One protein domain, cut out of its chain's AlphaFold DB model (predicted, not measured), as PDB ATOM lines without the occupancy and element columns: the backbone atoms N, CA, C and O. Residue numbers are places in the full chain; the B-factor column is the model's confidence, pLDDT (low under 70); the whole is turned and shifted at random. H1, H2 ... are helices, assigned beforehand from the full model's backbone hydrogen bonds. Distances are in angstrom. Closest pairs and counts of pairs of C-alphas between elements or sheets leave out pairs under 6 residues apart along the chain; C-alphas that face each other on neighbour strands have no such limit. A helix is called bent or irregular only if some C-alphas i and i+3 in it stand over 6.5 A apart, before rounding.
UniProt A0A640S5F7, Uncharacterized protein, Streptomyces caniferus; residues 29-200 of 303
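AT A GLANCE: This is residues 29 to 200 of the 303 residues of an uncharacterized protein of Streptomyces caniferus (UniProt A0A640S5F7). Picture three helical hairpins side by side as a double row: H6, H8 and H10 run one way in one row, and H5, H7 and H9 run back in the other. H3 and H4 lie across H6 at one end, H1 sits beside H10 at the other, and H2 lies loosely by H8 on the side away from H7. The 172 printed residues include ten named helices, H1 to H10 in chain order, and no named strand; the class is all helix. H7 to H10 form an up and down bundle, each running against the one before it. The whole is compact, with a radius of gyration of the C-alphas of 16.5 A, and elongated, spanning 51 by 33 by 25 A.

HOW THE PARTS SIT: Start at H1, residues 31 to 43, which only just touches H10, residues 185 to 196, with 3 pairs of C-alphas within 8 A, the closest Val 33 and Leu 189 at 7.1 A. H2, residues 52 to 60, touches no helix but is near H8, residues 154 to 165. Next, H3, residues 69 to 81, touches H4, residues 95 to 105, closest at C-alphas 79 and 104, 6.0 A. H3 is about perpendicular, at 88 degrees, to H6, residues 121 to 133, and touches its residues 122 to 126 alone, closest at C-alphas 78 and 123, 5.6 A. H5, residues 109 to 115, makes a hairpin with H6, closest at C-alphas 115 and 124, 6.8 A. H6 and H8 touch, the same way at a shallow tilt of 12 degrees, closest at C-alphas 125 and 156, 4.6 A. H7, residues 138 to 151, makes a hairpin with H8, closest at C-alphas 149 and 157, 5.0 A. H9, residues 171 to 180, makes a hairpin with H10, closest at C-alphas 177 and 191, 4.8 A. H8 and H10 touch, closest at C-alphas 165 and 194, 3.9 A. Every O i to N i+4 pair is within hydrogen-bond range in H2, H3, H4, H5, H9 and H10; the counts are 8 of 9 in H1, 7 of 9 in H6, 7 of 10 in H7 and 7 of 8 in H8.

IN THESE COORDINATES: Find C-alpha 31 at (-27.898, -17.011, 10.669); from there H1 runs 18.1 A. H3 measures 18.3 A, H6 19.8 A and H7 20.5 A. H6 is only just irregular: C-alphas 125 and 128 are 6.6 A apart. H10 ends at C-alpha 196, (-18.048, -21.852, 23.354).

THE WHOLE: The C-alphas farthest apart, Leu 42 and Glu 87, are 51.1 A apart. The printed part has no cut; the link from H3 to H4 is long. Residues 41 to 47, of which 41 to 43 belong to H1, stand free. Mean pLDDT of the printed part is 76.8, under 70 at residues 29 to 70, 86 to 94 and 198 to 200.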
ATOM      1  N   LEU A  29     -22.932 -12.092  11.375       51.91
ATOM      2  CA  LEU A  29     -22.680 -13.522  11.541       51.91
ATOM      3  C   LEU A  29     -23.684 -14.362  10.724       51.91
ATOM      4  O   LEU A  29     -24.836 -13.948  10.552       51.91
ATOM      5  N   PRO A  30     -23.296 -15.567  10.259       55.72
ATOM      6  CA  PRO A  30     -24.228 -16.508   9.644       55.72
ATOM      7  C   PRO A  30     -25.437 -16.763  10.550       55.72
ATOM      8  O   PRO A  30     -25.308 -16.844  11.771       55.72
ATOM      9  N   LEU A  31     -26.618 -16.918   9.953       43.09
ATOM     10  CA  LEU A  31     -27.898 -17.011  10.669       43.09
ATOM     11  C   LEU A  31     -27.923 -18.159  11.701       43.09
ATOM     12  O   LEU A  31     -28.497 -18.005  12.774       43.09
ATOM     13  N   SER A  32     -27.226 -19.266  11.423       41.38
ATOM     14  CA  SER A  32     -27.032 -20.396  12.346       41.38
ATOM     15  C   SER A  32     -26.184 -20.042  13.573       41.38
ATOM     16  O   SER A  32     -26.520 -20.430  14.688       41.38
ATOM     17  N   VAL A  33     -25.120 -19.258  13.387       45.09
ATOM     18  CA  VAL A  33     -24.235 -18.789  14.465       45.09
ATOM     19  C   VAL A  33     -24.935 -17.715  15.296       45.09
ATOM     20  O   VAL A  33     -24.842 -17.714  16.517       45.09
ATOM     21  N   ARG A  34     -25.716 -16.842  14.648       51.81
ATOM     22  CA  ARG A  34     -26.577 -15.871  15.334       51.81
ATOM     23  C   ARG A  34     -27.656 -16.550  16.160       51.81
ATOM     24  O   ARG A  34     -27.898 -16.118  17.273       51.81
ATOM     25  N   ALA A  35     -28.286 -17.604  15.647       48.03
ATOM     26  CA  ALA A  35     -29.270 -18.370  16.403       48.03
ATOM     27  C   ALA A  35     -28.636 -19.052  17.629       48.03
ATOM     28  O   ALA A  35     -29.216 -19.003  18.710       48.03
ATOM     29  N   ALA A  36     -27.428 -19.610  17.486       49.00
ATOM     30  CA  ALA A  36     -26.681 -20.219  18.589       49.00
ATOM     31  C   ALA A  36     -26.264 -19.192  19.662       49.00
ATOM     32  O   ALA A  36     -26.453 -19.433  20.851       49.00
ATOM     33  N   LEU A  37     -25.759 -18.026  19.247       49.38
ATOM     34  CA  LEU A  37     -25.370 -16.944  20.158       49.38
ATOM     35  C   LEU A  37     -26.581 -16.265  20.809       49.38
ATOM     36  O   LEU A  37     -26.563 -16.032  22.011       49.38
ATOM     37  N   CYS A  38     -27.659 -16.015  20.058       47.84
ATOM     38  CA  CYS A  38     -28.905 -15.485  20.616       47.84
ATOM     39  C   CYS A  38     -29.529 -16.454  21.626       47.84
ATOM     40  O   CYS A  38     -30.077 -15.996  22.617       47.84
ATOM     41  N   ALA A  39     -29.448 -17.773  21.415       43.97
ATOM     42  CA  ALA A  39     -29.945 -18.747  22.388       43.97
ATOM     43  C   ALA A  39     -29.165 -18.693  23.716       43.97
ATOM     44  O   ALA A  39     -29.773 -18.830  24.777       43.97
ATOM     45  N   HIS A  40     -27.855 -18.432  23.658       45.41
ATOM     46  CA  HIS A  40     -26.990 -18.268  24.828       45.41
ATOM     47  C   HIS A  40     -27.209 -16.918  25.541       45.41
ATOM     48  O   HIS A  40     -27.348 -16.880  26.760       45.41
ATOM     49  N   GLU A  41     -27.308 -15.812  24.792       45.56
ATOM     50  CA  GLU A  41     -27.512 -14.469  25.358       45.56
ATOM     51  C   GLU A  41     -28.940 -14.227  25.877       45.56
ATOM     52  O   GLU A  41     -29.110 -13.517  26.865       45.56
ATOM     53  N   LEU A  42     -29.977 -14.790  25.242       40.97
ATOM     54  CA  LEU A  42     -31.375 -14.517  25.616       40.97
ATOM     55  C   LEU A  42     -31.836 -15.248  26.872       40.97
ATOM     56  O   LEU A  42     -32.834 -14.843  27.465       40.97
ATOM     57  N   THR A  43     -31.174 -16.333  27.259       43.06
ATOM     58  CA  THR A  43     -31.682 -17.175  28.343       43.06
ATOM     59  C   THR A  43     -30.987 -16.919  29.664       43.06
ATOM     60  O   THR A  43     -31.637 -17.080  30.692       43.06
ATOM     61  N   GLY A  44     -29.718 -16.480  29.674       42.00
ATOM     62  CA  GLY A  44     -28.962 -16.261  30.920       42.00
ATOM     63  C   GLY A  44     -28.965 -17.480  31.856       42.00
ATOM     64  O   GLY A  44     -28.607 -17.374  33.026       42.00
ATOM     65  N   ASP A  45     -29.403 -18.625  31.334       37.78
ATOM     66  CA  ASP A  45     -29.702 -19.842  32.048       37.78
ATOM     67  C   ASP A  45     -28.620 -20.834  31.623       37.78
ATOM     68  O   ASP A  45     -28.563 -21.201  30.443       37.78
ATOM     69  N   PRO A  46     -27.755 -21.293  32.545       44.81
ATOM     70  CA  PRO A  46     -26.755 -22.316  32.246       44.81
ATOM     71  C   PRO A  46     -27.380 -23.635  31.748       44.81
ATOM     72  O   PRO A  46     -26.656 -24.547  31.356       44.81
ATOM     73  N   ARG A  47     -28.718 -23.751  31.753       36.94
ATOM     74  CA  ARG A  47     -29.492 -24.900  31.271       36.94
ATOM     75  C   ARG A  47     -29.953 -24.802  29.825       36.94
ATOM     76  O   ARG A  47     -30.435 -25.811  29.309       36.94
ATOM     77  N   VAL A  48     -29.753 -23.683  29.121       40.25
ATOM     78  CA  VAL A  48     -29.759 -23.721  27.647       40.25
ATOM     79  C   VAL A  48     -28.406 -24.254  27.199       40.25
ATOM     80  O   VAL A  48     -27.583 -23.575  26.587       40.25
ATOM     81  N   ALA A  49     -28.180 -25.517  27.556       38.38
ATOM     82  CA  ALA A  49     -27.188 -26.353  26.935       38.38
ATOM     83  C   ALA A  49     -27.545 -26.354  25.453       38.38
ATOM     84  O   ALA A  49     -28.535 -26.956  25.030       38.38
ATOM     85  N   PHE A  50     -26.761 -25.623  24.663       42.28
ATOM     86  CA  PHE A  50     -26.645 -25.907  23.249       42.28
ATOM     87  C   PHE A  50     -26.531 -27.434  23.155       42.28
ATOM     88  O   PHE A  50     -25.597 -28.003  23.723       42.28
ATOM     89  N   LEU A  51     -27.533 -28.093  22.560       43.53
ATOM     90  CA  LEU A  51     -27.629 -29.549  22.447       43.53
ATOM     91  C   LEU A  51     -26.524 -30.031  21.491       43.53
ATOM     92  O   LEU A  51     -26.770 -30.419  20.350       43.53
ATOM     93  N   TRP A  52     -25.275 -29.943  21.949       46.50
ATOM     94  CA  TRP A  52     -24.057 -30.421  21.301       46.50
ATOM     95  C   TRP A  52     -24.211 -31.897  20.978       46.50
ATOM     96  O   TRP A  52     -23.864 -32.317  19.881       46.50
ATOM     97  N   GLN A  53     -24.867 -32.603  21.899       43.22
ATOM     98  CA  GLN A  53     -25.503 -33.888  21.742       43.22
ATOM     99  C   GLN A  53     -26.131 -33.985  20.355       43.22
ATOM    100  O   GLN A  53     -25.587 -34.677  19.528       43.22
ATOM    101  N   THR A  54     -27.125 -33.189  19.972       41.84
ATOM    102  CA  THR A  54     -27.773 -33.290  18.647       41.84
ATOM    103  C   THR A  54     -26.852 -33.043  17.433       41.84
ATOM    104  O   THR A  54     -27.087 -33.618  16.367       41.84
ATOM    105  N   VAL A  55     -25.807 -32.215  17.545       46.31
ATOM    106  CA  VAL A  55     -24.906 -31.901  16.413       46.31
ATOM    107  C   VAL A  55     -23.794 -32.937  16.257       46.31
ATOM    108  O   VAL A  55     -23.543 -33.402  15.143       46.31
ATOM    109  N   VAL A  56     -23.198 -33.368  17.366       50.16
ATOM    110  CA  VAL A  56     -22.318 -34.539  17.424       50.16
ATOM    111  C   VAL A  56     -23.127 -35.806  17.111       50.16
ATOM    112  O   VAL A  56     -22.653 -36.649  16.369       50.16
ATOM    113  N   TYR A  57     -24.400 -35.906  17.496       48.78
ATOM    114  CA  TYR A  57     -25.288 -37.029  17.163       48.78
ATOM    115  C   TYR A  57     -25.616 -37.102  15.687       48.78
ATOM    116  O   TYR A  57     -25.713 -38.190  15.158       48.78
ATOM    117  N   ARG A  58     -25.758 -35.993  14.959       44.94
ATOM    118  CA  ARG A  58     -25.979 -36.092  13.503       44.94
ATOM    119  C   ARG A  58     -24.690 -36.185  12.692       44.94
ATOM    120  O   ARG A  58     -24.702 -36.739  11.594       44.94
ATOM    121  N   GLY A  59     -23.596 -35.627  13.210       43.09
ATOM    122  CA  GLY A  59     -22.285 -35.606  12.562       43.09
ATOM    123  C   GLY A  59     -21.377 -36.787  12.916       43.09
ATOM    124  O   GLY A  59     -20.487 -37.098  12.139       43.09
ATOM    125  N   PHE A  60     -21.601 -37.461  14.036       48.28
ATOM    126  CA  PHE A  60     -20.842 -38.616  14.532       48.28
ATOM    127  C   PHE A  60     -21.755 -39.782  14.951       48.28
ATOM    128  O   PHE A  60     -21.252 -40.800  15.409       48.28
ATOM    129  N   ASP A  61     -23.072 -39.671  14.733       50.56
ATOM    130  CA  ASP A  61     -24.058 -40.742  14.954       50.56
ATOM    131  C   ASP A  61     -23.980 -41.367  16.348       50.56
ATOM    132  O   ASP A  61     -24.149 -42.560  16.485       50.56
ATOM    133  N   VAL A  62     -23.665 -40.597  17.391       38.22
ATOM    134  CA  VAL A  62     -23.464 -41.156  18.737       38.22
ATOM    135  C   VAL A  62     -24.821 -41.443  19.400       38.22
ATOM    136  O   VAL A  62     -25.314 -40.610  20.140       38.22
ATOM    137  N   GLU A  63     -25.481 -42.580  19.177       37.75
ATOM    138  CA  GLU A  63     -26.443 -43.027  20.199       37.75
ATOM    139  C   GLU A  63     -25.636 -43.266  21.492       37.75
ATOM    140  O   GLU A  63     -24.556 -43.842  21.465       37.75
ATOM    141  N   LEU A  64     -26.060 -42.691  22.620       39.94
ATOM    142  CA  LEU A  64     -25.222 -42.634  23.831       39.94
ATOM    143  C   LEU A  64     -24.968 -43.984  24.507       39.94
ATOM    144  O   LEU A  64     -24.156 -44.027  25.425       39.94
ATOM    145  N   ASP A  65     -25.606 -45.052  24.042       43.75
ATOM    146  CA  ASP A  65     -25.350 -46.402  24.539       43.75
ATOM    147  C   ASP A  65     -24.416 -47.196  23.601       43.75
ATOM    148  O   ASP A  65     -23.876 -48.226  23.993       43.75
ATOM    149  N   GLU A  66     -24.158 -46.689  22.389       45.19
ATOM    150  CA  GLU A  66     -23.265 -47.273  21.387       45.19
ATOM    151  C   GLU A  66     -23.017 -46.205  20.303       45.19
ATOM    152  O   GLU A  66     -23.966 -45.802  19.622       45.19
ATOM    153  N   PRO A  67     -21.795 -45.683  20.100       51.69
ATOM    154  CA  PRO A  67     -21.576 -44.727  19.025       51.69
ATOM    155  C   PRO A  67     -21.944 -45.408  17.720       51.69
ATOM    156  O   PRO A  67     -21.375 -46.431  17.343       51.69
ATOM    157  N   GLY A  68     -22.950 -44.848  17.064       61.81
ATOM    158  CA  GLY A  68     -23.765 -45.529  16.080       61.81
ATOM    159  C   GLY A  68     -22.926 -46.137  14.977       61.81
ATOM    160  O   GLY A  68     -21.820 -45.682  14.685       61.81
ATOM    161  N   ARG A  69     -23.482 -47.174  14.341       66.69
ATOM    162  CA  ARG A  69     -22.809 -48.113  13.419       66.69
ATOM    163  C   ARG A  69     -21.733 -47.523  12.500       66.69
ATOM    164  O   ARG A  69     -20.796 -48.220  12.136       66.69
ATOM    165  N   ARG A  70     -21.859 -46.262  12.081       69.38
ATOM    166  CA  ARG A  70     -20.861 -45.561  11.259       69.38
ATOM    167  C   ARG A  70     -19.561 -45.234  11.996       69.38
ATOM    168  O   ARG A  70     -18.504 -45.388  11.397       69.38
ATOM    169  N   SER A  71     -19.632 -44.763  13.237       72.81
ATOM    170  CA  SER A  71     -18.452 -44.445  14.051       72.81
ATOM    171  C   SER A  71     -17.783 -45.716  14.564       72.81
ATOM    172  O   SER A  71     -16.559 -45.788  14.530       72.81
ATOM    173  N   GLY A  72     -18.569 -46.744  14.911       79.00
ATOM    174  CA  GLY A  72     -18.061 -48.098  15.156       79.00
ATOM    175  C   GLY A  72     -17.298 -48.657  13.949       79.00
ATOM    176  O   GLY A  72     -16.113 -48.941  14.060       79.00
ATOM    177  N   ALA A  73     -17.910 -48.681  12.758       82.00
ATOM    178  CA  ALA A  73     -17.242 -49.159  11.540       82.00
ATOM    179  C   ALA A  73     -15.994 -48.335  11.160       82.00
ATOM    180  O   ALA A  73     -15.012 -48.876  10.650       82.00
ATOM    181  N   ALA A  74     -16.011 -47.018  11.399       85.31
ATOM    182  CA  ALA A  74     -14.841 -46.167  11.188       85.31
ATOM    183  C   ALA A  74     -13.701 -46.508  12.157       85.31
ATOM    184  O   ALA A  74     -12.543 -46.526  11.743       85.31
ATOM    185  N   LEU A  75     -14.025 -46.790  13.422       85.25
ATOM    186  CA  LEU A  75     -13.060 -47.202  14.436       85.25
ATOM    187  C   LEU A  75     -12.504 -48.603  14.151       85.25
ATOM    188  O   LEU A  75     -11.299 -48.793  14.236       85.25
ATOM    189  N   GLU A  76     -13.331 -49.553  13.716       87.31
ATOM    190  CA  GLU A  76     -12.866 -50.873  13.265       87.31
ATOM    191  C   GLU A  76     -11.924 -50.778  12.057       87.31
ATOM    192  O   GLU A  76     -10.890 -51.449  12.005       87.31
ATOM    193  N   THR A  77     -12.250 -49.910  11.092       90.44
ATOM    194  CA  THR A  77     -11.374 -49.638   9.938       90.44
ATOM    195  C   THR A  77     -10.040 -49.062  10.413       90.44
ATOM    196  O   THR A  77      -8.984 -49.543  10.016       90.44
ATOM    197  N   LEU A  78     -10.083 -48.088  11.328       90.62
ATOM    198  CA  LEU A  78      -8.896 -47.498  11.944       90.62
ATOM    199  C   LEU A  78      -8.038 -48.548  12.672       90.62
ATOM    200  O   LEU A  78      -6.827 -48.588  12.477       90.62
ATOM    201  N   MET A  79      -8.645 -49.420  13.477       90.81
ATOM    202  CA  MET A  79      -7.938 -50.496  14.179       90.81
ATOM    203  C   MET A  79      -7.308 -51.502  13.211       90.81
ATOM    204  O   MET A  79      -6.194 -51.967  13.444       90.81
ATOM    205  N   THR A  80      -7.994 -51.802  12.105       92.19
ATOM    206  CA  THR A  80      -7.460 -52.657  11.036       92.19
ATOM    207  C   THR A  80      -6.201 -52.038  10.428       92.19
ATOM    208  O   THR A  80      -5.193 -52.731  10.287       92.19
ATOM    209  N   ASP A  81      -6.219 -50.734  10.136       92.06
ATOM    210  CA  ASP A  81      -5.063 -50.009   9.591       92.06
ATOM    211  C   ASP A  81      -3.897 -49.923  10.592       92.06
ATOM    212  O   ASP A  81      -2.730 -49.941  10.198       92.06
ATOM    213  N   LEU A  82      -4.202 -49.874  11.891       91.06
ATOM    214  CA  LEU A  82      -3.217 -49.919  12.975       91.06
ATOM    215  C   LEU A  82      -2.671 -51.332  13.244       91.06
ATOM    216  O   LEU A  82      -1.715 -51.482  14.005       91.06
ATOM    217  N   GLY A  83      -3.253 -52.370  12.634       90.38
ATOM    218  CA  GLY A  83      -2.897 -53.765  12.895       90.38
ATOM    219  C   GLY A  83      -3.260 -54.230  14.308       90.38
ATOM    220  O   GLY A  83      -2.653 -55.170  14.821       90.38
ATOM    221  N   THR A  84      -4.223 -53.574  14.959       84.06
ATOM    222  CA  THR A  84      -4.644 -53.905  16.320       84.06
ATOM    223  C   THR A  84      -5.617 -55.089  16.285       84.06
ATOM    224  O   THR A  84      -6.652 -55.006  15.622       84.06
ATOM    225  N   PRO A  85      -5.327 -56.212  16.970       75.62
ATOM    226  CA  PRO A  85      -6.168 -57.402  16.895       75.62
ATOM    227  C   PRO A  85      -7.555 -57.162  17.509       75.62
ATOM    228  O   PRO A  85      -7.689 -56.608  18.605       75.62
ATOM    229  N   ALA A  86      -8.589 -57.638  16.810       68.56
ATOM    230  CA  ALA A  86      -9.984 -57.532  17.235       68.56
ATOM    231  C   ALA A  86     -10.315 -58.398  18.469       68.56
ATOM    232  O   ALA A  86     -11.256 -58.073  19.185       68.56
ATOM    233  N   GLU A  87      -9.516 -59.429  18.766       66.75
ATOM    234  CA  GLU A  87      -9.816 -60.452  19.788       66.75
ATOM    235  C   GLU A  87      -8.887 -60.418  21.016       66.75
ATOM    236  O   GLU A  87      -8.596 -61.452  21.613       66.75
ATOM    237  N   ALA A  88      -8.378 -59.252  21.415       56.56
ATOM    238  CA  ALA A  88      -7.750 -59.166  22.732       56.56
ATOM    239  C   ALA A  88      -8.849 -59.327  23.799       56.56
ATOM    240  O   ALA A  88      -9.764 -58.515  23.827       56.56
ATOM    241  N   GLU A  89      -8.787 -60.371  24.633       52.31
ATOM    242  CA  GLU A  89      -9.695 -60.559  25.777       52.31
ATOM    243  C   GLU A  89      -9.618 -59.328  26.702       52.31
ATOM    244  O   GLU A  89      -8.666 -59.179  27.471       52.31
ATOM    245  N   GLY A  90     -10.585 -58.414  26.595       49.44
ATOM    246  CA  GLY A  90     -10.631 -57.166  27.353       49.44
ATOM    247  C   GLY A  90     -11.863 -57.041  28.246       49.44
ATOM    248  O   GLY A  90     -12.882 -57.711  28.087       49.44
ATOM    249  N   PHE A  91     -11.714 -56.215  29.282       42.06
ATOM    250  CA  PHE A  91     -12.623 -56.085  30.417       42.06
ATOM    251  C   PHE A  91     -14.024 -55.608  29.995       42.06
ATOM    252  O   PHE A  91     -14.207 -54.451  29.626       42.06
ATOM    253  N   ALA A  92     -15.034 -56.467  30.176       50.47
ATOM    254  CA  ALA A  92     -16.452 -56.246  29.848       50.47
ATOM    255  C   ALA A  92     -17.169 -55.115  30.633       50.47
ATOM    256  O   ALA A  92     -18.395 -55.087  30.708       50.47
ATOM    257  N   LEU A  93     -16.433 -54.200  31.269       47.97
ATOM    258  CA  LEU A  93     -16.977 -53.215  32.207       47.97
ATOM    259  C   LEU A  93     -17.326 -51.857  31.568       47.97
ATOM    260  O   LEU A  93     -18.021 -51.080  32.216       47.97
ATOM    261  N   VAL A  94     -16.893 -51.561  30.329       56.78
ATOM    262  CA  VAL A  94     -17.054 -50.217  29.710       56.78
ATOM    263  C   VAL A  94     -17.520 -50.258  28.238       56.78
ATOM    264  O   VAL A  94     -17.256 -49.339  27.478       56.78
ATOM    265  N   GLY A  95     -18.234 -51.299  27.803       70.94
ATOM    266  CA  GLY A  95     -18.809 -51.378  26.446       70.94
ATOM    267  C   GLY A  95     -17.786 -51.506  25.298       70.94
ATOM    268  O   GLY A  95     -16.633 -51.085  25.393       70.94
ATOM    269  N   GLU A  96     -18.219 -52.086  24.175       75.81
ATOM    270  CA  GLU A  96     -17.337 -52.459  23.050       75.81
ATOM    271  C   GLU A  96     -16.569 -51.264  22.459       75.81
ATOM    272  O   GLU A  96     -15.416 -51.386  22.039       75.81
ATOM    273  N   TRP A  97     -17.174 -50.073  22.468       77.19
ATOM    274  CA  TRP A  97     -16.538 -48.888  21.905       77.19
ATOM    275  C   TRP A  97     -15.417 -48.311  22.764       77.19
ATOM    276  O   TRP A  97     -14.384 -47.929  22.216       77.19
ATOM    277  N   ALA A  98     -15.586 -48.234  24.088       76.25
ATOM    278  CA  ALA A  98     -14.519 -47.711  24.941       76.25
ATOM    279  C   ALA A  98     -13.308 -48.649  24.906       76.25
ATOM    280  O   ALA A  98     -12.166 -48.192  24.902       76.25
ATOM    281  N   GLU A  99     -13.546 -49.956  24.794       80.00
ATOM    282  CA  GLU A  99     -12.495 -50.945  24.584       80.00
ATOM    283  C   GLU A  99     -11.798 -50.775  23.224       80.00
ATOM    284  O   GLU A  99     -10.568 -50.777  23.149       80.00
ATOM    285  N   ALA A 100     -12.554 -50.584  22.139       82.88
ATOM    286  CA  ALA A 100     -12.000 -50.303  20.813       82.88
ATOM    287  C   ALA A 100     -11.180 -48.999  20.785       82.88
ATOM    288  O   ALA A 100     -10.091 -48.950  20.205       82.88
ATOM    289  N   LEU A 101     -11.661 -47.952  21.459       82.31
ATOM    290  CA  LEU A 101     -10.944 -46.689  21.606       82.31
ATOM    291  C   LEU A 101      -9.662 -46.883  22.419       82.31
ATOM    292  O   LEU A 101      -8.599 -46.464  21.973       82.31
ATOM    293  N   SER A 102      -9.738 -47.567  23.563       83.94
ATOM    294  CA  SER A 102      -8.578 -47.873  24.405       83.94
ATOM    295  C   SER A 102      -7.503 -48.620  23.609       83.94
ATOM    296  O   SER A 102      -6.349 -48.199  23.570       83.94
ATOM    297  N   ARG A 103      -7.893 -49.650  22.847       85.88
ATOM    298  CA  ARG A 103      -6.993 -50.377  21.935       85.88
ATOM    299  C   ARG A 103      -6.408 -49.504  20.828       85.88
ATOM    300  O   ARG A 103      -5.266 -49.692  20.434       85.88
ATOM    301  N   THR A 104      -7.173 -48.547  20.320       87.81
ATOM    302  CA  THR A 104      -6.674 -47.593  19.324       87.81
ATOM    303  C   THR A 104      -5.609 -46.678  19.932       87.81
ATOM    304  O   THR A 104      -4.589 -46.410  19.299       87.81
ATOM    305  N   LEU A 105      -5.806 -46.234  21.176       87.88
ATOM    306  CA  LEU A 105      -4.855 -45.383  21.892       87.88
ATOM    307  C   LEU A 105      -3.531 -46.105  22.194       87.88
ATOM    308  O   LEU A 105      -2.476 -45.469  22.160       87.88
ATOM    309  N   THR A 106      -3.538 -47.429  22.398       89.25
ATOM    310  CA  THR A 106      -2.296 -48.198  22.628       89.25
ATOM    311  C   THR A 106      -1.377 -48.283  21.410       89.25
ATOM    312  O   THR A 106      -0.198 -48.596  21.570       89.25
ATOM    313  N   ALA A 107      -1.856 -47.946  20.205       90.38
ATOM    314  CA  ALA A 107      -0.999 -47.839  19.023       90.38
ATOM    315  C   ALA A 107       0.037 -46.700  19.129       90.38
ATOM    316  O   ALA A 107       1.024 -46.682  18.390       90.38
ATOM    317  N   GLY A 108      -0.170 -45.770  20.063       91.31
ATOM    318  CA  GLY A 108       0.743 -44.674  20.352       91.31
ATOM    319  C   GLY A 108       0.550 -43.463  19.442       91.31
ATOM    320  O   GLY A 108       0.081 -43.545  18.303       91.31
ATOM    321  N   LEU A 109       0.956 -42.303  19.959       94.06
ATOM    322  CA  LEU A 109       0.740 -41.016  19.305       94.06
ATOM    323  C   LEU A 109       1.339 -40.918  17.884       94.06
ATOM    324  O   LEU A 109       0.621 -40.468  16.987       94.06
ATOM    325  N   PRO A 110       2.582 -41.368  17.603       95.06
ATOM    326  CA  PRO A 110       3.154 -41.248  16.259       95.06
ATOM    327  C   PRO A 110       2.341 -41.973  15.177       95.06
ATOM    328  O   PRO A 110       2.200 -41.460  14.066       95.06
ATOM    329  N   ALA A 111       1.773 -43.141  15.498       95.12
ATOM    330  CA  ALA A 111       0.936 -43.901  14.572       95.12
ATOM    331  C   ALA A 111      -0.386 -43.168  14.292       95.12
ATOM    332  O   ALA A 111      -0.777 -43.008  13.135       95.12
ATOM    333  N   LEU A 112      -1.029 -42.640  15.338       95.56
ATOM    334  CA  LEU A 112      -2.262 -41.859  15.211       95.56
ATOM    335  C   LEU A 112      -2.050 -40.577  14.392       95.56
ATOM    336  O   LEU A 112      -2.864 -40.248  13.526       95.56
ATOM    337  N   LEU A 113      -0.933 -39.872  14.605       96.56
ATOM    338  CA  LEU A 113      -0.584 -38.675  13.836       96.56
ATOM    339  C   LEU A 113      -0.328 -38.991  12.358       96.56
ATOM    340  O   LEU A 113      -0.761 -38.233  11.489       96.56
ATOM    341  N   ALA A 114       0.320 -40.117  12.043       96.19
ATOM    342  CA  ALA A 114       0.539 -40.535  10.657       96.19
ATOM    343  C   ALA A 114      -0.789 -40.740   9.901       96.19
ATOM    344  O   ALA A 114      -0.917 -40.367   8.727       96.19
ATOM    345  N   LEU A 115      -1.811 -41.254  10.588       96.62
ATOM    346  CA  LEU A 115      -3.127 -41.514  10.008       96.62
ATOM    347  C   LEU A 115      -3.937 -40.251   9.708       96.62
ATOM    348  O   LEU A 115      -4.889 -40.305   8.928       96.62
ATOM    349  N   LEU A 116      -3.530 -39.078  10.197       96.38
ATOM    350  CA  LEU A 116      -4.124 -37.819   9.749       96.38
ATOM    351  C   LEU A 116      -3.941 -37.581   8.239       96.38
ATOM    352  O   LEU A 116      -4.687 -36.810   7.643       96.38
ATOM    353  N   SER A 117      -2.977 -38.251   7.601       96.25
ATOM    354  CA  SER A 117      -2.784 -38.228   6.144       96.25
ATOM    355  C   SER A 117      -3.347 -39.464   5.431       96.25
ATOM    356  O   SER A 117      -3.160 -39.600   4.222       96.25
ATOM    357  N   HIS A 118      -4.052 -40.350   6.144       96.50
ATOM    358  CA  HIS A 118      -4.600 -41.593   5.601       96.50
ATOM    359  C   HIS A 118      -5.524 -41.315   4.411       96.50
ATOM    360  O   HIS A 118      -6.338 -40.408   4.533       96.50
ATOM    361  N   PRO A 119      -5.463 -42.029   3.270       95.25
ATOM    362  CA  PRO A 119      -6.267 -41.712   2.085       95.25
ATOM    363  C   PRO A 119      -7.781 -41.785   2.328       95.25
ATOM    364  O   PRO A 119      -8.520 -40.967   1.770       95.25
ATOM    365  N   ASP A 120      -8.240 -42.704   3.184       93.69
ATOM    366  CA  ASP A 120      -9.654 -42.846   3.529       93.69
ATOM    367  C   ASP A 120     -10.131 -41.717   4.457       93.69
ATOM    368  O   ASP A 120      -9.685 -41.567   5.596       93.69
ATOM    369  N   THR A 121     -11.093 -40.934   3.968       90.38
ATOM    370  CA  THR A 121     -11.755 -39.866   4.725       90.38
ATOM    371  C   THR A 121     -12.492 -40.355   5.967       90.38
ATOM    372  O   THR A 121     -12.690 -39.567   6.885       90.38
ATOM    373  N   THR A 122     -12.922 -41.615   5.999       88.50
ATOM    374  CA  THR A 122     -13.619 -42.234   7.133       88.50
ATOM    375  C   THR A 122     -12.674 -42.368   8.321       88.50
ATOM    376  O   THR A 122     -12.992 -41.887   9.407       88.50
ATOM    377  N   VAL A 123     -11.470 -42.891   8.074       92.06
ATOM    378  CA  VAL A 123     -10.378 -42.976   9.053       92.06
ATOM    379  C   VAL A 123      -9.977 -41.578   9.525       92.06
ATOM    380  O   VAL A 123      -9.981 -41.291  10.720       92.06
ATOM    381  N   ARG A 124      -9.750 -40.641   8.591       94.50
ATOM    382  CA  ARG A 124      -9.407 -39.255   8.962       94.50
ATOM    383  C   ARG A 124     -10.497 -38.560   9.782       94.50
ATOM    384  O   ARG A 124     -10.189 -37.680  10.575       94.50
ATOM    385  N   ARG A 125     -11.770 -38.917   9.592       89.75
ATOM    386  CA  ARG A 125     -12.907 -38.305  10.295       89.75
ATOM    387  C   ARG A 125     -13.053 -38.791  11.735       89.75
ATOM    388  O   ARG A 125     -13.552 -38.016  12.544       89.75
ATOM    389  N   ILE A 126     -12.659 -40.025  12.049       89.38
ATOM    390  CA  ILE A 126     -12.750 -40.558  13.416       89.38
ATOM    391  C   ILE A 126     -11.552 -40.135  14.282       89.38
ATOM    392  O   ILE A 126     -11.705 -39.958  15.485       89.38
ATOM    393  N   LEU A 127     -10.388 -39.864  13.682       93.38
ATOM    394  CA  LEU A 127      -9.181 -39.453  14.414       93.38
ATOM    395  C   LEU A 127      -9.344 -38.245  15.349       93.38
ATOM    396  O   LEU A 127      -8.832 -38.318  16.459       93.38
ATOM    397  N   PRO A 128     -10.045 -37.150  14.995       91.00
ATOM    398  CA  PRO A 128     -10.239 -36.041  15.924       91.00
ATOM    399  C   PRO A 128     -10.982 -36.450  17.199       91.00
ATOM    400  O   PRO A 128     -10.727 -35.882  18.253       91.00
ATOM    401  N   LEU A 129     -11.874 -37.444  17.109       85.81
ATOM    402  CA  LEU A 129     -12.518 -38.021  18.283       85.81
ATOM    403  C   LEU A 129     -11.498 -38.802  19.110       85.81
ATOM    404  O   LEU A 129     -11.433 -38.602  20.310       85.81
ATOM    405  N   VAL A 130     -10.660 -39.625  18.474       90.12
ATOM    406  CA  VAL A 130      -9.579 -40.349  19.166       90.12
ATOM    407  C   VAL A 130      -8.640 -39.379  19.887       90.12
ATOM    408  O   VAL A 130      -8.364 -39.582  21.061       90.12
ATOM    409  N   PHE A 131      -8.221 -38.288  19.238       90.19
ATOM    410  CA  PHE A 131      -7.386 -37.255  19.861       90.19
ATOM    411  C   PHE A 131      -8.078 -36.527  21.014       90.19
ATOM    412  O   PHE A 131      -7.399 -36.116  21.942       90.19
ATOM    413  N   ALA A 132      -9.408 -36.397  20.994       85.12
ATOM    414  CA  ALA A 132     -10.149 -35.805  22.106       85.12
ATOM    415  C   ALA A 132     -10.129 -36.666  23.382       85.12
ATOM    416  O   ALA A 132     -10.374 -36.143  24.464       85.12
ATOM    417  N   TYR A 133      -9.850 -37.966  23.251       81.62
ATOM    418  CA  TYR A 133      -9.699 -38.902  24.370       81.62
ATOM    419  C   TYR A 133      -8.250 -39.336  24.600       81.62
ATOM    420  O   TYR A 133      -7.975 -40.067  25.549       81.62
ATOM    421  N   ALA A 134      -7.331 -38.938  23.723       83.25
ATOM    422  CA  ALA A 134      -5.923 -39.231  23.890       83.25
ATOM    423  C   ALA A 134      -5.337 -38.259  24.913       83.25
ATOM    424  O   ALA A 134      -5.414 -37.046  24.726       83.25
ATOM    425  N   ASP A 135      -4.693 -38.793  25.946       81.69
ATOM    426  CA  ASP A 135      -3.784 -38.010  26.779       81.69
ATOM    427  C   ASP A 135      -2.471 -37.805  26.012       81.69
ATOM    428  O   ASP A 135      -1.511 -38.569  26.131       81.69
ATOM    429  N   ALA A 136      -2.498 -36.861  25.073       85.56
ATOM    430  CA  ALA A 136      -1.426 -36.642  24.119       85.56
ATOM    431  C   ALA A 136      -0.757 -35.273  24.336       85.56
ATOM    432  O   ALA A 136      -1.463 -34.272  24.495       85.56
ATOM    433  N   PRO A 137       0.591 -35.192  24.280       90.81
ATOM    434  CA  PRO A 137       1.322 -33.937  24.412       90.81
ATOM    435  C   PRO A 137       0.839 -32.895  23.404       90.81
ATOM    436  O   PRO A 137       0.828 -33.095  22.182       90.81
ATOM    437  N   THR A 138       0.448 -31.747  23.946       92.69
ATOM    438  CA  THR A 138      -0.156 -30.640  23.204       92.69
ATOM    439  C   THR A 138       0.784 -30.117  22.112       92.69
ATOM    440  O   THR A 138       0.346 -29.816  21.000       92.69
ATOM    441  N   GLU A 139       2.084 -30.059  22.392       95.19
ATOM    442  CA  GLU A 139       3.148 -29.608  21.495       95.19
ATOM    443  C   GLU A 139       3.327 -30.485  20.247       95.19
ATOM    444  O   GLU A 139       3.812 -29.995  19.225       95.19
ATOM    445  N   GLU A 140       2.904 -31.749  20.296       94.69
ATOM    446  CA  GLU A 140       2.953 -32.666  19.154       94.69
ATOM    447  C   GLU A 140       1.635 -32.658  18.370       94.69
ATOM    448  O   GLU A 140       1.627 -32.587  17.137       94.69
ATOM    449  N   VAL A 141       0.504 -32.690  19.081       95.38
ATOM    450  CA  VAL A 141      -0.829 -32.811  18.476       95.38
ATOM    451  C   VAL A 141      -1.265 -31.520  17.795       95.38
ATOM    452  O   VAL A 141      -1.715 -31.543  16.645       95.38
ATOM    453  N   VAL A 142      -1.125 -30.376  18.468       96.44
ATOM    454  CA  VAL A 142      -1.675 -29.103  17.983       96.44
ATOM    455  C   VAL A 142      -1.108 -28.695  16.619       96.44
ATOM    456  O   VAL A 142      -1.912 -28.380  15.731       96.44
ATOM    457  N   PRO A 143       0.218 -28.734  16.370       97.81
ATOM    458  CA  PRO A 143       0.759 -28.407  15.051       97.81
ATOM    459  C   PRO A 143       0.209 -29.308  13.940       97.81
ATOM    460  O   PRO A 143      -0.115 -28.820  12.852       97.81
ATOM    461  N   ALA A 144       0.049 -30.608  14.210       97.12
ATOM    462  CA  ALA A 144      -0.481 -31.561  13.242       97.12
ATOM    463  C   ALA A 144      -1.959 -31.289  12.924       97.12
ATOM    464  O   ALA A 144      -2.339 -31.214  11.751       97.12
ATOM    465  N   LEU A 145      -2.792 -31.067  13.946       97.12
ATOM    466  CA  LEU A 145      -4.208 -30.744  13.759       97.12
ATOM    467  C   LEU A 145      -4.403 -29.412  13.020       97.12
ATOM    468  O   LEU A 145      -5.262 -29.323  12.138       97.12
ATOM    469  N   LEU A 146      -3.592 -28.390  13.329       97.62
ATOM    470  CA  LEU A 146      -3.601 -27.106  12.622       97.62
ATOM    471  C   LEU A 146      -3.253 -27.276  11.139       97.62
ATOM    472  O   LEU A 146      -3.988 -26.787  10.284       97.62
ATOM    473  N   ALA A 147      -2.175 -27.997  10.822       97.00
ATOM    474  CA  ALA A 147      -1.759 -28.220   9.437       97.00
ATOM    475  C   ALA A 147      -2.841 -28.947   8.618       97.00
ATOM    476  O   ALA A 147      -3.106 -28.623   7.457       97.00
ATOM    477  N   ARG A 148      -3.509 -29.932   9.224       96.75
ATOM    478  CA  ARG A 148      -4.555 -30.714   8.556       96.75
ATOM    479  C   ARG A 148      -5.852 -29.947   8.381       96.75
ATOM    480  O   ARG A 148      -6.437 -29.986   7.297       96.75
ATOM    481  N   SER A 149      -6.270 -29.183   9.388       96.19
ATOM    482  CA  SER A 149      -7.497 -28.383   9.316       96.19
ATOM    483  C   SER A 149      -7.439 -27.304   8.227       96.19
ATOM    484  O   SER A 149      -8.474 -26.774   7.825       96.19
ATOM    485  N   GLU A 150      -6.258 -26.993   7.688       95.06
ATOM    486  CA  GLU A 150      -6.121 -26.096   6.544       95.06
ATOM    487  C   GLU A 150      -6.535 -26.694   5.205       95.06
ATOM    488  O   GLU A 150      -7.049 -25.966   4.352       95.06
ATOM    489  N   SER A 151      -6.357 -28.000   5.037       94.12
ATOM    490  CA  SER A 151      -6.410 -28.660   3.731       94.12
ATOM    491  C   SER A 151      -7.476 -29.753   3.636       94.12
ATOM    492  O   SER A 151      -7.969 -30.033   2.542       94.12
ATOM    493  N   ASP A 152      -7.869 -30.352   4.762       95.06
ATOM    494  CA  ASP A 152      -8.823 -31.458   4.786       95.06
ATOM    495  C   ASP A 152     -10.238 -31.036   4.363       95.06
ATOM    496  O   ASP A 152     -10.626 -29.886   4.567       95.06
ATOM    497  N   PRO A 153     -11.053 -31.950   3.800       91.88
ATOM    498  CA  PRO A 153     -12.421 -31.652   3.391       91.88
ATOM    499  C   PRO A 153     -13.316 -31.336   4.597       91.88
ATOM    500  O   PRO A 153     -13.056 -31.773   5.717       91.88
ATOM    501  N   ALA A 154     -14.422 -30.622   4.351       86.94
ATOM    502  CA  ALA A 154     -15.293 -30.081   5.402       86.94
ATOM    503  C   ALA A 154     -15.709 -31.087   6.504       86.94
ATOM    504  O   ALA A 154     -15.643 -30.705   7.671       86.94
ATOM    505  N   PRO A 155     -16.071 -32.357   6.209       84.62
ATOM    506  CA  PRO A 155     -16.453 -33.307   7.259       84.62
ATOM    507  C   PRO A 155     -15.309 -33.670   8.216       84.62
ATOM    508  O   PRO A 155     -15.542 -33.817   9.409       84.62
ATOM    509  N   VAL A 156     -14.082 -33.799   7.701       90.44
ATOM    510  CA  VAL A 156     -12.884 -34.094   8.510       90.44
ATOM    511  C   VAL A 156     -12.460 -32.843   9.272       90.44
ATOM    512  O   VAL A 156     -12.225 -32.883  10.476       90.44
ATOM    513  N   ARG A 157     -12.437 -31.703   8.577       93.50
ATOM    514  CA  ARG A 157     -12.055 -30.410   9.141       93.50
ATOM    515  C   ARG A 157     -12.949 -29.983  10.303       93.50
ATOM    516  O   ARG A 157     -12.429 -29.454  11.273       93.50
ATOM    517  N   LEU A 158     -14.254 -30.255  10.253       88.69
ATOM    518  CA  LEU A 158     -15.153 -30.008  11.386       88.69
ATOM    519  C   LEU A 158     -14.695 -30.752  12.649       88.69
ATOM    520  O   LEU A 158     -14.632 -30.143  13.713       88.69
ATOM    521  N   GLY A 159     -14.332 -32.033  12.525       88.12
ATOM    522  CA  GLY A 159     -13.789 -32.814  13.637       88.12
ATOM    523  C   GLY A 159     -12.450 -32.265  14.127       88.12
ATOM    524  O   GLY A 159     -12.259 -32.103  15.324       88.12
ATOM    525  N   LEU A 160     -11.544 -31.899  13.215       94.31
ATOM    526  CA  LEU A 160     -10.246 -31.314  13.578       94.31
ATOM    527  C   LEU A 160     -10.390 -29.987  14.334       94.31
ATOM    528  O   LEU A 160      -9.679 -29.757  15.306       94.31
ATOM    529  N   LEU A 161     -11.319 -29.119  13.919       93.56
ATOM    530  CA  LEU A 161     -11.607 -27.863  14.620       93.56
ATOM    531  C   LEU A 161     -12.208 -28.106  16.007       93.56
ATOM    532  O   LEU A 161     -11.946 -27.327  16.919       93.56
ATOM    533  N   PHE A 162     -12.975 -29.185  16.164       87.00
ATOM    534  CA  PHE A 162     -13.453 -29.627  17.467       87.00
ATOM    535  C   PHE A 162     -12.307 -30.136  18.350       87.00
ATOM    536  O   PHE A 162     -12.206 -29.703  19.484       87.00
ATOM    537  N   ALA A 163     -11.402 -30.980  17.852       90.81
ATOM    538  CA  ALA A 163     -10.247 -31.424  18.642       90.81
ATOM    539  C   ALA A 163      -9.343 -30.241  19.042       90.81
ATOM    540  O   ALA A 163      -8.942 -30.119  20.194       90.81
ATOM    541  N   LEU A 164      -9.114 -29.295  18.124       94.19
ATOM    542  CA  LEU A 164      -8.395 -28.049  18.413       94.19
ATOM    543  C   LEU A 164      -9.075 -27.198  19.498       94.19
ATOM    544  O   LEU A 164      -8.394 -26.449  20.188       94.19
ATOM    545  N   ALA A 165     -10.391 -27.302  19.682       90.06
ATOM    546  CA  ALA A 165     -11.095 -26.593  20.748       90.06
ATOM    547  C   ALA A 165     -10.559 -26.889  22.146       90.06
ATOM    548  O   ALA A 165     -10.551 -26.005  23.000       90.06
ATOM    549  N   LEU A 166     -10.129 -28.132  22.364       86.81
ATOM    550  CA  LEU A 166      -9.625 -28.596  23.652       86.81
ATOM    551  C   LEU A 166      -8.344 -27.855  24.054       86.81
ATOM    552  O   LEU A 166      -8.019 -27.795  25.230       86.81
ATOM    553  N   HIS A 167      -7.688 -27.214  23.084       91.50
ATOM    554  CA  HIS A 167      -6.464 -26.432  23.238       91.50
ATOM    555  C   HIS A 167      -6.700 -24.932  22.963       91.50
ATOM    556  O   HIS A 167      -5.836 -24.227  22.437       91.50
ATOM    557  N   CYS A 168      -7.914 -24.421  23.215       91.12
ATOM    558  CA  CYS A 168      -8.280 -23.029  22.915       91.12
ATOM    559  C   CYS A 168      -7.614 -21.982  23.833       91.12
ATOM    560  O   CYS A 168      -7.724 -20.769  23.590       91.12
ATOM    561  N   ASP A 169      -6.950 -22.418  24.898       89.50
ATOM    562  CA  ASP A 169      -6.070 -21.630  25.757       89.50
ATOM    563  C   ASP A 169      -4.827 -21.141  24.990       89.50
ATOM    564  O   ASP A 169      -4.408 -19.994  25.182       89.50
ATOM    565  N   ILE A 170      -4.351 -21.930  24.019       94.06
ATOM    566  CA  ILE A 170      -3.227 -21.597  23.141       94.06
ATOM    567  C   ILE A 170      -3.620 -20.467  22.169       94.06
ATOM    568  O   ILE A 170      -4.581 -20.611  21.394       94.06
ATOM    569  N   PRO A 171      -2.892 -19.331  22.148       95.56
ATOM    570  CA  PRO A 171      -3.227 -18.180  21.306       95.56
ATOM    571  C   PRO A 171      -3.345 -18.507  19.813       95.56
ATOM    572  O   PRO A 171      -4.287 -18.063  19.154       95.56
ATOM    573  N   GLU A 172      -2.431 -19.317  19.283       96.94
ATOM    574  CA  GLU A 172      -2.373 -19.706  17.873       96.94
ATOM    575  C   GLU A 172      -3.619 -20.496  17.457       96.94
ATOM    576  O   GLU A 172      -4.209 -20.235  16.400       96.94
ATOM    577  N   VAL A 173      -4.055 -21.420  18.317       96.19
ATOM    578  CA  VAL A 173      -5.266 -22.224  18.130       96.19
ATOM    579  C   VAL A 173      -6.498 -21.334  18.179       96.19
ATOM    580  O   VAL A 173      -7.321 -21.349  17.261       96.19
ATOM    581  N   ARG A 174      -6.600 -20.480  19.200       95.31
ATOM    582  CA  ARG A 174      -7.708 -19.530  19.344       95.31
ATOM    583  C   ARG A 174      -7.843 -18.620  18.128       95.31
ATOM    584  O   ARG A 174      -8.951 -18.389  17.638       95.31
ATOM    585  N   ASP A 175      -6.730 -18.107  17.621       96.62
ATOM    586  CA  ASP A 175      -6.723 -17.261  16.435       96.62
ATOM    587  C   ASP A 175      -7.080 -18.045  15.171       96.62
ATOM    588  O   ASP A 175      -7.812 -17.521  14.325       96.62
ATOM    589  N   HIS A 176      -6.648 -19.304  15.051       97.12
ATOM    590  CA  HIS A 176      -7.086 -20.197  13.978       97.12
ATOM    591  C   HIS A 176      -8.608 -20.412  14.004       97.12
ATOM    592  O   HIS A 176      -9.274 -20.180  12.991       97.12
ATOM    593  N   LEU A 177      -9.186 -20.764  15.158       96.06
ATOM    594  CA  LEU A 177     -10.634 -20.949  15.321       96.06
ATOM    595  C   LEU A 177     -11.399 -19.659  14.977       96.06
ATOM    596  O   LEU A 177     -12.343 -19.672  14.187       96.06
ATOM    597  N   ARG A 178     -10.937 -18.494  15.448       95.62
ATOM    598  CA  ARG A 178     -11.534 -17.193  15.086       95.62
ATOM    599  C   ARG A 178     -11.468 -16.897  13.589       95.62
ATOM    600  O   ARG A 178     -12.369 -16.244  13.058       95.62
ATOM    601  N   ARG A 179     -10.404 -17.305  12.887       96.56
ATOM    602  CA  ARG A 179     -10.344 -17.195  11.419       96.56
ATOM    603  C   ARG A 179     -11.394 -18.101  10.776       96.56
ATOM    604  O   ARG A 179     -12.148 -17.626   9.930       96.56
ATOM    605  N   ARG A 180     -11.509 -19.349  11.237       95.50
ATOM    606  CA  ARG A 180     -12.461 -20.355  10.728       95.50
ATOM    607  C   ARG A 180     -13.925 -20.005  10.969       95.50
ATOM    608  O   ARG A 180     -14.746 -20.244  10.091       95.50
ATOM    609  N   MET A 181     -14.237 -19.313  12.063       93.62
ATOM    610  CA  MET A 181     -15.559 -18.717  12.313       93.62
ATOM    611  C   MET A 181     -16.073 -17.812  11.187       93.62
ATOM    612  O   MET A 181     -17.278 -17.601  11.069       93.62
ATOM    613  N   ARG A 182     -15.172 -17.236  10.384       92.75
ATOM    614  CA  ARG A 182     -15.510 -16.331   9.276       92.75
ATOM    615  C   ARG A 182     -15.546 -17.041   7.917       92.75
ATOM    616  O   ARG A 182     -15.692 -16.365   6.904       92.75
ATOM    617  N   GLY A 183     -15.336 -18.357   7.898       90.31
ATOM    618  CA  GLY A 183     -15.268 -19.175   6.691       90.31
ATOM    619  C   GLY A 183     -16.594 -19.844   6.337       90.31
ATOM    620  O   GLY A 183     -17.675 -19.313   6.591       90.31
ATOM    621  N   GLU A 184     -16.489 -21.030   5.740       88.19
ATOM    622  CA  GLU A 184     -17.628 -21.871   5.364       88.19
ATOM    623  C   GLU A 184     -18.513 -22.222   6.575       88.19
ATOM    624  O   GLU A 184     -17.999 -22.367   7.685       88.19
ATOM    625  N   PRO A 185     -19.828 -22.453   6.398       84.31
ATOM    626  CA  PRO A 185     -20.738 -22.730   7.511       84.31
ATOM    627  C   PRO A 185     -20.322 -23.908   8.404       84.31
ATOM    628  O   PRO A 185     -20.501 -23.841   9.618       84.31
ATOM    629  N   ALA A 186     -19.753 -24.972   7.826       79.88
ATOM    630  CA  ALA A 186     -19.264 -26.126   8.584       79.88
ATOM    631  C   ALA A 186     -18.029 -25.782   9.439       79.88
ATOM    632  O   ALA A 186     -17.939 -26.206  10.589       79.88
ATOM    633  N   ASP A 187     -17.117 -24.970   8.901       87.75
ATOM    634  CA  ASP A 187     -15.928 -24.490   9.613       87.75
ATOM    635  C   ASP A 187     -16.333 -23.546  10.737       87.75
ATOM    636  O   ASP A 187     -15.831 -23.645  11.855       87.75
ATOM    637  N   ALA A 188     -17.270 -22.644  10.439       87.38
ATOM    638  CA  ALA A 188     -17.769 -21.689  11.402       87.38
ATOM    639  C   ALA A 188     -18.478 -22.383  12.562       87.38
ATOM    640  O   ALA A 188     -18.290 -21.988  13.709       87.38
ATOM    641  N   LEU A 189     -19.235 -23.443  12.270       84.00
ATOM    642  CA  LEU A 189     -19.854 -24.291  13.275       84.00
ATOM    643  C   LEU A 189     -18.796 -24.966  14.159       84.00
ATOM    644  O   LEU A 189     -18.821 -24.761  15.368       84.00
ATOM    645  N   GLY A 190     -17.847 -25.707  13.572       83.56
ATOM    646  CA  GLY A 190     -16.787 -26.395  14.327       83.56
ATOM    647  C   GLY A 190     -15.946 -25.442  15.183       83.56
ATOM    648  O   GLY A 190     -15.672 -25.722  16.346       83.56
ATOM    649  N   ALA A 191     -15.608 -24.268  14.648       90.25
ATOM    650  CA  ALA A 191     -14.851 -23.263  15.382       90.25
ATOM    651  C   ALA A 191     -15.659 -22.558  16.481       90.25
ATOM    652  O   ALA A 191     -15.115 -22.263  17.544       90.25
ATOM    653  N   ALA A 192     -16.946 -22.284  16.243       87.38
ATOM    654  CA  ALA A 192     -17.821 -21.698  17.254       87.38
ATOM    655  C   ALA A 192     -18.012 -22.654  18.431       87.38
ATOM    656  O   ALA A 192     -17.923 -22.211  19.570       87.38
ATOM    657  N   PHE A 193     -18.194 -23.953  18.170       78.25
ATOM    658  CA  PHE A 193     -18.192 -24.963  19.228       78.25
ATOM    659  C   PHE A 193     -16.950 -24.857  20.083       78.25
ATOM    660  O   PHE A 193     -17.054 -24.758  21.301       78.25
ATOM    661  N   GLY A 194     -15.787 -24.815  19.439       76.88
ATOM    662  CA  GLY A 194     -14.555 -24.849  20.190       76.88
ATOM    663  C   GLY A 194     -14.296 -23.635  21.068       76.88
ATOM    664  O   GLY A 194     -13.640 -23.742  22.091       76.88
ATOM    665  N   LEU A 195     -14.845 -22.484  20.691       85.50
ATOM    666  CA  LEU A 195     -14.734 -21.252  21.468       85.50
ATOM    667  C   LEU A 195     -15.837 -21.097  22.524       85.50
ATOM    668  O   LEU A 195     -15.707 -20.247  23.400       85.50
ATOM    669  N   LEU A 196     -16.930 -21.857  22.407       85.12
ATOM    670  CA  LEU A 196     -18.048 -21.852  23.354       85.12
ATOM    671  C   LEU A 196     -17.908 -22.926  24.433       85.12
ATOM    672  O   LEU A 196     -18.513 -22.787  25.495       85.12
ATOM    673  N   LEU A 197     -17.145 -23.990  24.169       72.69
ATOM    674  CA  LEU A 197     -16.837 -24.984  25.184       72.69
ATOM    675  C   LEU A 197     -15.960 -24.325  26.256       72.69
ATOM    676  O   LEU A 197     -14.915 -23.761  25.920       72.69
ATOM    677  N   PRO A 198     -16.381 -24.341  27.533       66.19
ATOM    678  CA  PRO A 198     -15.503 -23.898  28.599       66.19
ATOM    679  C   PRO A 198     -14.245 -24.776  28.575       66.19
ATOM    680  O   PRO A 198     -14.361 -25.969  28.277       66.19
ATOM    681  N   PRO A 199     -13.058 -24.217  28.878       64.94
ATOM    682  CA  PRO A 199     -11.891 -25.054  29.101       64.94
ATOM    683  C   PRO A 199     -12.265 -26.096  30.154       64.94
ATOM    684  O   PRO A 199     -12.889 -25.753  31.166       64.94
ATOM    685  N   VAL A 200     -11.951 -27.365  29.881       60.81
ATOM    686  CA  VAL A 200     -12.110 -28.418  30.883       60.81
ATOM    687  C   VAL A 200     -11.224 -27.984  32.047       60.81
ATOM    688  O   VAL A 200     -10.032 -27.771  31.818       60.81
TER     689      VAL A 200